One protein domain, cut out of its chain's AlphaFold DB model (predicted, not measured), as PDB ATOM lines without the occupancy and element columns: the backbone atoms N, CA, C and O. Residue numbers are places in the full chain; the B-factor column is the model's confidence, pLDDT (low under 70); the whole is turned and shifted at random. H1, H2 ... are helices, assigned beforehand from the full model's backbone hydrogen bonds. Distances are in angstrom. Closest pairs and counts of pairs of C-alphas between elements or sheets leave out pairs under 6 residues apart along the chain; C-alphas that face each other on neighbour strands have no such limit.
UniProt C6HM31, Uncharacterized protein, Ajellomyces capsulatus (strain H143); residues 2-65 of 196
ATOM      1  N   PRO A   2     -55.427  -6.113 -43.954       57.34
ATOM      2  CA  PRO A   2     -54.984  -6.146 -42.560       57.34
ATOM      3  C   PRO A   2     -53.707  -5.309 -42.452       57.34
ATOM      4  O   PRO A   2     -52.781  -5.486 -43.239       57.34
ATOM      5  N   SER A   3     -53.695  -4.338 -41.546       60.47
ATOM      6  CA  SER A   3     -52.533  -3.472 -41.376       60.47
ATOM      7  C   SER A   3     -51.678  -3.973 -40.217       60.47
ATOM      8  O   SER A   3     -52.189  -4.471 -39.210       60.47
ATOM      9  N   LEU A   4     -50.364  -3.803 -40.342       61.28
ATOM     10  CA  LEU A   4     -49.443  -3.921 -39.214       61.28
ATOM     11  C   LEU A   4     -49.477  -2.671 -38.312       61.28
ATOM     12  O   LEU A   4     -48.615  -2.538 -37.448       61.28
ATOM     13  N   ARG A   5     -50.462  -1.762 -38.471       61.09
ATOM     14  CA  ARG A   5     -50.660  -0.680 -37.496       61.09
ATOM     15  C   ARG A   5     -50.847  -1.310 -36.116       61.09
ATOM     16  O   ARG A   5     -51.503  -2.350 -35.979       61.09
ATOM     17  N   ASP A   6     -50.146  -0.731 -35.149       62.50
ATOM     18  CA  ASP A   6     -50.075  -1.164 -33.751       62.50
ATOM     19  C   ASP A   6     -49.402  -2.532 -33.508       62.50
ATOM     20  O   ASP A   6     -49.325  -2.985 -32.367       62.50
ATOM     21  N   ALA A   7     -48.880  -3.199 -34.550       60.22
ATOM     22  CA  ALA A   7     -48.048  -4.400 -34.396       60.22
ATOM     23  C   ALA A   7     -46.612  -4.051 -33.978       60.22
ATOM     24  O   ALA A   7     -45.943  -4.847 -33.321       60.22
ATOM     25  N   PHE A   8     -46.151  -2.856 -34.347       65.44
ATOM     26  CA  PHE A   8     -44.848  -2.333 -33.967       65.44
ATOM     27  C   PHE A   8     -45.000  -1.419 -32.758       65.44
ATOM     28  O   PHE A   8     -45.800  -0.485 -32.769       65.44
ATOM     29  N   ARG A   9     -44.220  -1.687 -31.712       66.06
ATOM     30  CA  ARG A   9     -44.096  -0.805 -30.552       66.06
ATOM     31  C   ARG A   9     -42.720  -0.169 -30.588       66.06
ATOM     32  O   ARG A   9     -41.730  -0.868 -30.803       66.06
ATOM     33  N   ALA A  10     -42.662   1.141 -30.370       68.25
ATOM     34  CA  ALA A  10     -41.393   1.804 -30.129       68.25
ATOM     35  C   ALA A  10     -40.748   1.167 -28.891       68.25
ATOM     36  O   ALA A  10     -41.370   1.080 -27.830       68.25
ATOM     37  N   GLY A  11     -39.527   0.663 -29.050       69.12
ATOM     38  CA  GLY A  11     -38.735   0.218 -27.914       69.12
ATOM     39  C   GLY A  11     -38.325   1.434 -27.079       69.12
ATOM     40  O   GLY A  11     -37.985   2.463 -27.659       69.12
ATOM     41  N   PRO A  12     -38.315   1.340 -25.738       74.38
ATOM     42  CA  PRO A  12     -37.874   2.445 -24.884       74.38
ATOM     43  C   PRO A  12     -36.361   2.700 -24.982       74.38
ATOM     44  O   PRO A  12     -35.881   3.744 -24.558       74.38
ATOM     45  N   LEU A  13     -35.609   1.739 -25.529       80.19
ATOM     46  CA  LEU A  13     -34.158   1.784 -25.659       80.19
ATOM     47  C   LEU A  13     -33.766   1.732 -27.132       80.19
ATOM     48  O   LEU A  13     -34.240   0.857 -27.867       80.19
ATOM     49  N   VAL A  14     -32.855   2.623 -27.525       80.44
ATOM     50  CA  VAL A  14     -32.143   2.540 -28.802       80.44
ATOM     51  C   VAL A  14     -31.180   1.366 -28.702       80.44
ATOM     52  O   VAL A  14     -30.183   1.423 -27.990       80.44
ATOM     53  N   GLN A  15     -31.520   0.273 -29.367       79.19
ATOM     54  CA  GLN A  15     -30.706  -0.933 -29.409       79.19
ATOM     55  C   GLN A  15     -30.769  -1.519 -30.808       79.19
ATOM     56  O   GLN A  15     -31.802  -1.430 -31.479       79.19
ATOM     57  N   GLU A  16     -29.669  -2.125 -31.233       79.81
ATOM     58  CA  GLU A  16     -29.635  -2.847 -32.494       79.81
ATOM     59  C   GLU A  16     -30.654  -3.991 -32.460       79.81
ATOM     60  O   GLU A  16     -30.825  -4.706 -31.465       79.81
ATOM     61  N   ARG A  17     -31.401  -4.110 -33.555       78.12
ATOM     62  CA  ARG A  17     -32.420  -5.134 -33.746       78.12
ATOM     63  C   ARG A  17     -32.089  -5.902 -35.000       78.12
ATOM     64  O   ARG A  17     -31.843  -5.321 -36.052       78.12
ATOM     65  N   ILE A  18     -32.122  -7.214 -34.865       82.31
ATOM     66  CA  ILE A  18     -31.922  -8.118 -35.975       82.31
ATOM     67  C   ILE A  18     -33.294  -8.390 -36.605       82.31
ATOM     68  O   ILE A  18     -34.269  -8.641 -35.902       82.31
ATOM     69  N   CYS A  19     -33.383  -8.274 -37.930       84.75
ATOM     70  CA  CYS A  19     -34.633  -8.465 -38.658       84.75
ATOM     71  C   CYS A  19     -34.971  -9.953 -38.786       84.75
ATOM     72  O   CYS A  19     -34.157 -10.727 -39.275       84.75
ATOM     73  N   ASP A  20     -36.205 -10.327 -38.459       86.88
ATOM     74  CA  ASP A  20     -36.750 -11.682 -38.606       86.88
ATOM     75  C   ASP A  20     -36.776 -12.200 -40.062       86.88
ATOM     76  O   ASP A  20     -36.849 -13.410 -40.280       86.88
ATOM     77  N   LEU A  21     -36.701 -11.296 -41.050       88.38
ATOM     78  CA  LEU A  21     -36.638 -11.599 -42.490       88.38
ATOM     79  C   LEU A  21     -35.208 -11.799 -43.019       88.38
ATOM     80  O   LEU A  21     -35.021 -11.962 -44.224       88.38
ATOM     81  N   ARG A  22     -34.185 -11.783 -42.160       91.31
ATOM     82  CA  ARG A  22     -32.831 -12.191 -42.563       91.31
ATOM     83  C   ARG A  22     -32.799 -13.680 -42.919       91.31
ATOM     84  O   ARG A  22     -33.511 -14.475 -42.312       91.31
ATOM     85  N   ILE A  23     -31.925 -14.065 -43.844       89.38
ATOM     86  CA  ILE A  23     -31.849 -15.439 -44.377       89.38
ATOM     87  C   ILE A  23     -31.513 -16.467 -43.285       89.38
ATOM     88  O   ILE A  23     -31.993 -17.596 -43.317       89.38
ATOM     89  N   ASP A  24     -30.721 -16.079 -42.290       86.50
ATOM     90  CA  ASP A  24     -30.311 -16.949 -41.193       86.50
ATOM     91  C   ASP A  24     -31.299 -16.960 -40.015       86.50
ATOM     92  O   ASP A  24     -31.036 -17.631 -39.020       86.50
ATOM     93  N   SER A  25     -32.455 -16.297 -40.112       89.19
ATOM     94  CA  SER A  25     -33.523 -16.375 -39.107       89.19
ATOM     95  C   SER A  25     -34.171 -17.765 -39.091       89.19
ATOM     96  O   SER A  25     -34.409 -18.346 -40.154       89.19
ATOM     97  N   PRO A  26     -34.521 -18.329 -37.916       87.69
ATOM     98  CA  PRO A  26     -35.259 -19.595 -37.838       87.69
ATOM     99  C   PRO A  26     -36.651 -19.516 -38.477       87.69
ATOM    100  O   PRO A  26     -37.225 -20.545 -38.827       87.69
ATOM    101  N   ARG A  27     -37.172 -18.301 -38.677       91.69
ATOM    102  CA  ARG A  27     -38.506 -18.037 -39.221       91.69
ATOM    103  C   ARG A  27     -38.492 -17.668 -40.703       91.69
ATOM    104  O   ARG A  27     -39.567 -17.570 -41.290       91.69
ATOM    105  N   PHE A  28     -37.312 -17.481 -41.305       91.88
ATOM    106  CA  PHE A  28     -37.151 -16.948 -42.662       91.88
ATOM    107  C   PHE A  28     -37.999 -17.687 -43.699       91.88
ATOM    108  O   PHE A  28     -38.835 -17.075 -44.361       91.88
ATOM    109  N   VAL A  29     -37.834 -19.012 -43.785       90.56
ATOM    110  CA  VAL A  29     -38.552 -19.853 -44.756       90.56
ATOM    111  C   VAL A  29     -40.059 -19.709 -44.582       90.56
ATOM    112  O   VAL A  29     -40.768 -19.469 -45.547       90.56
ATOM    113  N   ARG A  30     -40.554 -19.746 -43.339       92.25
ATOM    114  CA  ARG A  30     -41.993 -19.641 -43.082       92.25
ATOM    115  C   ARG A  30     -42.553 -18.264 -43.435       92.25
ATOM    116  O   ARG A  30     -43.675 -18.180 -43.927       92.25
ATOM    117  N   TYR A  31     -41.802 -17.190 -43.192       94.19
ATOM    118  CA  TYR A  31     -42.201 -15.865 -43.662       94.19
ATOM    119  C   TYR A  31     -42.263 -15.814 -45.187       94.19
ATOM    120  O   TYR A  31     -43.246 -15.302 -45.718       94.19
ATOM    121  N   LEU A  32     -41.258 -16.364 -45.875       95.00
ATOM    122  CA  LEU A  32     -41.226 -16.401 -47.332       95.00
ATOM    123  C   LEU A  32     -42.389 -17.222 -47.900       95.00
ATOM    124  O   LEU A  32     -43.080 -16.716 -48.773       95.00
ATOM    125  N   ASP A  33     -42.677 -18.402 -47.345       95.00
ATOM    126  CA  ASP A  33     -43.810 -19.245 -47.754       95.00
ATOM    127  C   ASP A  33     -45.144 -18.492 -47.655       95.00
ATOM    128  O   ASP A  33     -45.981 -18.570 -48.547       95.00
ATOM    129  N   LEU A  34     -45.359 -17.742 -46.568       95.00
ATOM    130  CA  LEU A  34     -46.598 -16.984 -46.360       95.00
ATOM    131  C   LEU A  34     -46.712 -15.778 -47.302       95.00
ATOM    132  O   LEU A  34     -47.823 -15.403 -47.684       95.00
ATOM    133  N   LEU A  35     -45.586 -15.151 -47.647       94.44
ATOM    134  CA  LEU A  35     -45.535 -14.063 -48.623       94.44
ATOM    135  C   LEU A  35     -45.765 -14.582 -50.043       94.44
ATOM    136  O   LEU A  35     -46.557 -13.992 -50.778       94.44
ATOM    137  N   ASP A  36     -45.111 -15.686 -50.400       95.31
ATOM    138  CA  ASP A  36     -45.270 -16.360 -51.685       95.31
ATOM    139  C   ASP A  36     -46.711 -16.832 -51.862       95.31
ATOM    140  O   ASP A  36     -47.372 -16.444 -52.817       95.31
ATOM    141  N   GLU A  37     -47.276 -17.520 -50.868       94.75
ATOM    142  CA  GLU A  37     -48.666 -17.968 -50.903       94.75
ATOM    143  C   GLU A  37     -49.655 -16.796 -51.049       94.75
ATOM    144  O   GLU A  37     -50.634 -16.888 -51.800       94.75
ATOM    145  N   ALA A  38     -49.408 -15.669 -50.372       93.06
ATOM    146  CA  ALA A  38     -50.211 -14.461 -50.539       93.06
ATOM    147  C   ALA A  38     -50.112 -13.896 -51.969       93.06
ATOM    148  O   ALA A  38     -51.136 -13.513 -52.548       93.06
ATOM    149  N   ALA A  39     -48.910 -13.877 -52.551       93.44
ATOM    150  CA  ALA A  39     -48.675 -13.453 -53.926       93.44
ATOM    151  C   ALA A  39     -49.340 -14.409 -54.932       93.44
ATOM    152  O   ALA A  39     -50.104 -13.948 -55.784       93.44
ATOM    153  N   THR A  40     -49.161 -15.726 -54.784       93.31
ATOM    154  CA  THR A  40     -49.761 -16.756 -55.644       93.31
ATOM    155  C   THR A  40     -51.283 -16.643 -55.653       93.31
ATOM    156  O   THR A  40     -51.898 -16.568 -56.717       93.31
ATOM    157  N   ARG A  41     -51.909 -16.553 -54.471       90.25
ATOM    158  CA  ARG A  41     -53.368 -16.402 -54.352       90.25
ATOM    159  C   ARG A  41     -53.879 -15.107 -54.979       90.25
ATOM    160  O   ARG A  41     -55.017 -15.076 -55.444       90.25
ATOM    161  N   SER A  42     -53.071 -14.044 -55.004       92.12
ATOM    162  CA  SER A  42     -53.490 -12.765 -55.579       92.12
ATOM    163  C   SER A  42     -53.737 -12.854 -57.088       92.12
ATOM    164  O   SER A  42     -54.676 -12.225 -57.570       92.12
ATOM    165  N   TYR A  43     -52.991 -13.695 -57.817       90.12
ATOM    166  CA  TYR A  43     -53.178 -13.881 -59.262       90.12
ATOM    167  C   TYR A  43     -54.543 -14.470 -59.617       90.12
ATOM    168  O   TYR A  43     -55.111 -14.131 -60.652       90.12
ATOM    169  N   SER A  44     -55.088 -15.330 -58.758       87.75
ATOM    170  CA  SER A  44     -56.406 -15.946 -58.958       87.75
ATOM    171  C   SER A  44     -57.540 -15.171 -58.278       87.75
ATOM    172  O   SER A  44     -58.710 -15.516 -58.442       87.75
ATOM    173  N   ALA A  45     -57.223 -14.135 -57.496       84.25
ATOM    174  CA  ALA A  45     -58.208 -13.385 -56.733       84.25
ATOM    175  C   ALA A  45     -58.932 -12.335 -57.599       84.25
ATOM    176  O   ALA A  45     -58.308 -11.657 -58.422       84.25
ATOM    177  N   PRO A  46     -60.234 -12.087 -57.354       79.31
ATOM    178  CA  PRO A  46     -60.941 -10.981 -57.986       79.31
ATOM    179  C   PRO A  46     -60.209  -9.651 -57.755       79.31
ATOM    180  O   PRO A  46     -59.958  -9.256 -56.613       79.31
ATOM    181  N   ARG A  47     -59.893  -8.947 -58.852       81.00
ATOM    182  CA  ARG A  47     -59.152  -7.668 -58.874       81.00
ATOM    183  C   ARG A  47     -57.700  -7.741 -58.378       81.00
ATOM    184  O   ARG A  47     -57.158  -6.710 -57.991       81.00
ATOM    185  N   GLY A  48     -57.076  -8.921 -58.358       78.94
ATOM    186  CA  GLY A  48     -55.656  -9.048 -58.009       78.94
ATOM    187  C   GLY A  48     -55.339  -8.672 -56.559       78.94
ATOM    188  O   GLY A  48     -54.259  -8.167 -56.258       78.94
ATOM    189  N   ARG A  49     -56.309  -8.804 -55.644       84.69
ATOM    190  CA  ARG A  49     -56.160  -8.274 -54.286       84.69
ATOM    191  C   ARG A  49     -55.218  -9.146 -53.453       84.69
ATOM    192  O   ARG A  49     -55.546 -10.289 -53.150       84.69
ATOM    193  N   LEU A  50     -54.118  -8.556 -52.991       87.81
ATOM    194  CA  LEU A  50     -53.184  -9.190 -52.060       87.81
ATOM    195  C   LEU A  50     -53.823  -9.392 -50.670       87.81
ATOM    196  O   LEU A  50     -54.319  -8.433 -50.062       87.81
ATOM    197  N   ASP A  51     -53.806 -10.628 -50.160       87.69
ATOM    198  CA  ASP A  51     -54.277 -10.970 -48.813       87.69
ATOM    199  C   ASP A  51     -53.121 -11.401 -47.901       87.69
ATOM    200  O   ASP A  51     -52.611 -12.512 -47.986       87.69
ATOM    201  N   MET A  52     -52.749 -10.508 -46.984       89.94
ATOM    202  CA  MET A  52     -51.618 -10.676 -46.064       89.94
ATOM    203  C   MET A  52     -52.034 -11.173 -44.672       89.94
ATOM    204  O   MET A  52     -51.239 -11.104 -43.736       89.94
ATOM    205  N   ARG A  53     -53.289 -11.605 -44.474       91.38
ATOM    206  CA  ARG A  53     -53.818 -11.942 -43.136       91.38
ATOM    207  C   ARG A  53     -53.004 -13.018 -42.427       91.38
ATOM    208  O   ARG A  53     -52.699 -12.844 -41.250       91.38
ATOM    209  N   GLU A  54     -52.644 -14.086 -43.133       92.19
ATOM    210  CA  GLU A  54     -51.884 -15.197 -42.549       92.19
ATOM    211  C   GLU A  54     -50.454 -14.780 -42.189       92.19
ATOM    212  O   GLU A  54     -50.016 -15.029 -41.067       92.19
ATOM    213  N   PHE A  55     -49.775 -14.037 -43.072       92.75
ATOM    214  CA  PHE A  55     -48.469 -13.443 -42.773       92.75
ATOM    215  C   PHE A  55     -48.524 -12.549 -41.526       92.75
ATOM    216  O   PHE A  55     -47.739 -12.721 -40.597       92.75
ATOM    217  N   VAL A  56     -49.484 -11.618 -41.468       91.44
ATOM    218  CA  VAL A  56     -49.634 -10.689 -40.336       91.44
ATOM    219  C   VAL A  56     -49.948 -11.435 -39.040       91.44
ATOM    220  O   VAL A  56     -49.414 -11.079 -37.991       91.44
ATOM    221  N   ARG A  57     -50.802 -12.464 -39.092       91.31
ATOM    222  CA  ARG A  57     -51.130 -13.294 -37.927       91.31
ATOM    223  C   ARG A  57     -49.891 -14.021 -37.412       91.31
ATOM    224  O   ARG A  57     -49.632 -13.976 -36.214       91.31
ATOM    225  N   TYR A  58     -49.128 -14.638 -38.310       92.69
ATOM    226  CA  TYR A  58     -47.895 -15.336 -37.967       92.69
ATOM    227  C   TYR A  58     -46.856 -14.376 -37.369       92.69
ATOM    228  O   TYR A  58     -46.393 -14.603 -36.257       92.69
ATOM    229  N   ALA A  59     -46.582 -13.243 -38.026       91.06
ATOM    230  CA  ALA A  59     -45.634 -12.236 -37.544       91.06
ATOM    231  C   ALA A  59     -46.001 -11.689 -36.153       91.06
ATOM    232  O   ALA A  59     -45.146 -11.580 -35.279       91.06
ATOM    233  N   ARG A  60     -47.286 -11.376 -35.920       88.50
ATOM    234  CA  ARG A  60     -47.767 -10.897 -34.611       88.50
ATOM    235  C   ARG A  60     -47.646 -11.955 -33.515       88.50
ATOM    236  O   ARG A  60     -47.405 -11.596 -32.373       88.50
ATOM    237  N   ARG A  61     -47.846 -13.233 -33.844       90.25
ATOM    238  CA  ARG A  61     -47.692 -14.338 -32.890       90.25
ATOM    239  C   ARG A  61     -46.221 -14.569 -32.545       90.25
ATOM    240  O   ARG A  61     -45.879 -14.749 -31.382       90.25
ATOM    241  N   LYS A  62     -45.346 -14.520 -33.552       91.44
ATOM    242  CA  LYS A  62     -43.906 -14.742 -33.393       91.44
ATOM    243  C   LYS A  62     -43.178 -13.591 -32.708       91.44
ATOM    244  O   LYS A  62     -42.210 -13.845 -32.004       91.44
ATOM    245  N   SER A  63     -43.670 -12.356 -32.812       87.00
ATOM    246  CA  SER A  63     -43.036 -11.205 -32.152       87.00
ATOM    247  C   SER A  63     -43.049 -11.268 -30.619       87.00
ATOM    248  O   SER A  63     -42.259 -10.572 -29.982       87.00
ATOM    249  N   SER A  64     -43.922 -12.084 -30.017       87.12
ATOM    250  CA  SER A  64     -43.961 -12.324 -28.568       87.12
ATOM    251  C   SER A  64     -43.189 -13.567 -28.118       87.12
ATOM    252  O   SER A  64     -43.100 -13.811 -26.917       87.12
ATOM    253  N   ILE A  65     -42.654 -14.357 -29.051       90.69
ATOM    254  CA  ILE A  65     -41.960 -15.616 -28.771       90.69
ATOM    255  C   ILE A  65     -40.456 -15.413 -29.029       90.69
ATOM    256  O   ILE A  65     -40.099 -14.823 -30.050       90.69
TER     257      ILE A  65
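What this domain is: This is residues 2 to 65 of the 196 residues of an uncharacterized protein of Ajellomyces capsulatus (strain H143) (UniProt C6HM31). A long helix, H1, and a shorter one, H2, lie side by side as a helical hairpin, the chain folding back between them. Before H1 runs a long stretch without named elements, residues 2 to 27, from which residues 9 to 18 stick out as a loop. The 64 printed residues hold H1, then H2, and no named strand; the class is all helix, with 27 residues in named elements, under half. The whole is loose, radius of gyration of the C-alphas 13.9 A, and elongated, 44 by 26 by 17 A.

Where its parts are: H1, residues 28 to 44, spans 25.2 A from C-alpha 28 at (-37.151, -16.948, -42.662). H2, residues 53 to 62, spans 14.2 A to C-alpha 62 at (-43.906, -14.742, -33.393).

How they stand to each other: H1 touches H2 with residues 31 to 35 alone; the closest C-alphas, of Leu 34 and Phe 55, are 5.4 A apart. Their shallow tilt is 13 degrees, opposite ways. Every O i to N i+4 pair is within hydrogen-bond range in H2, and 11 of 13 in H1.

The domain as a whole: The farthest C-alphas, of Leu 13 and Pro 46, are 43.9 A apart. The printed part has no cut; the H1 to H2 link is short. Residues 2 to 11 have pLDDT under 70.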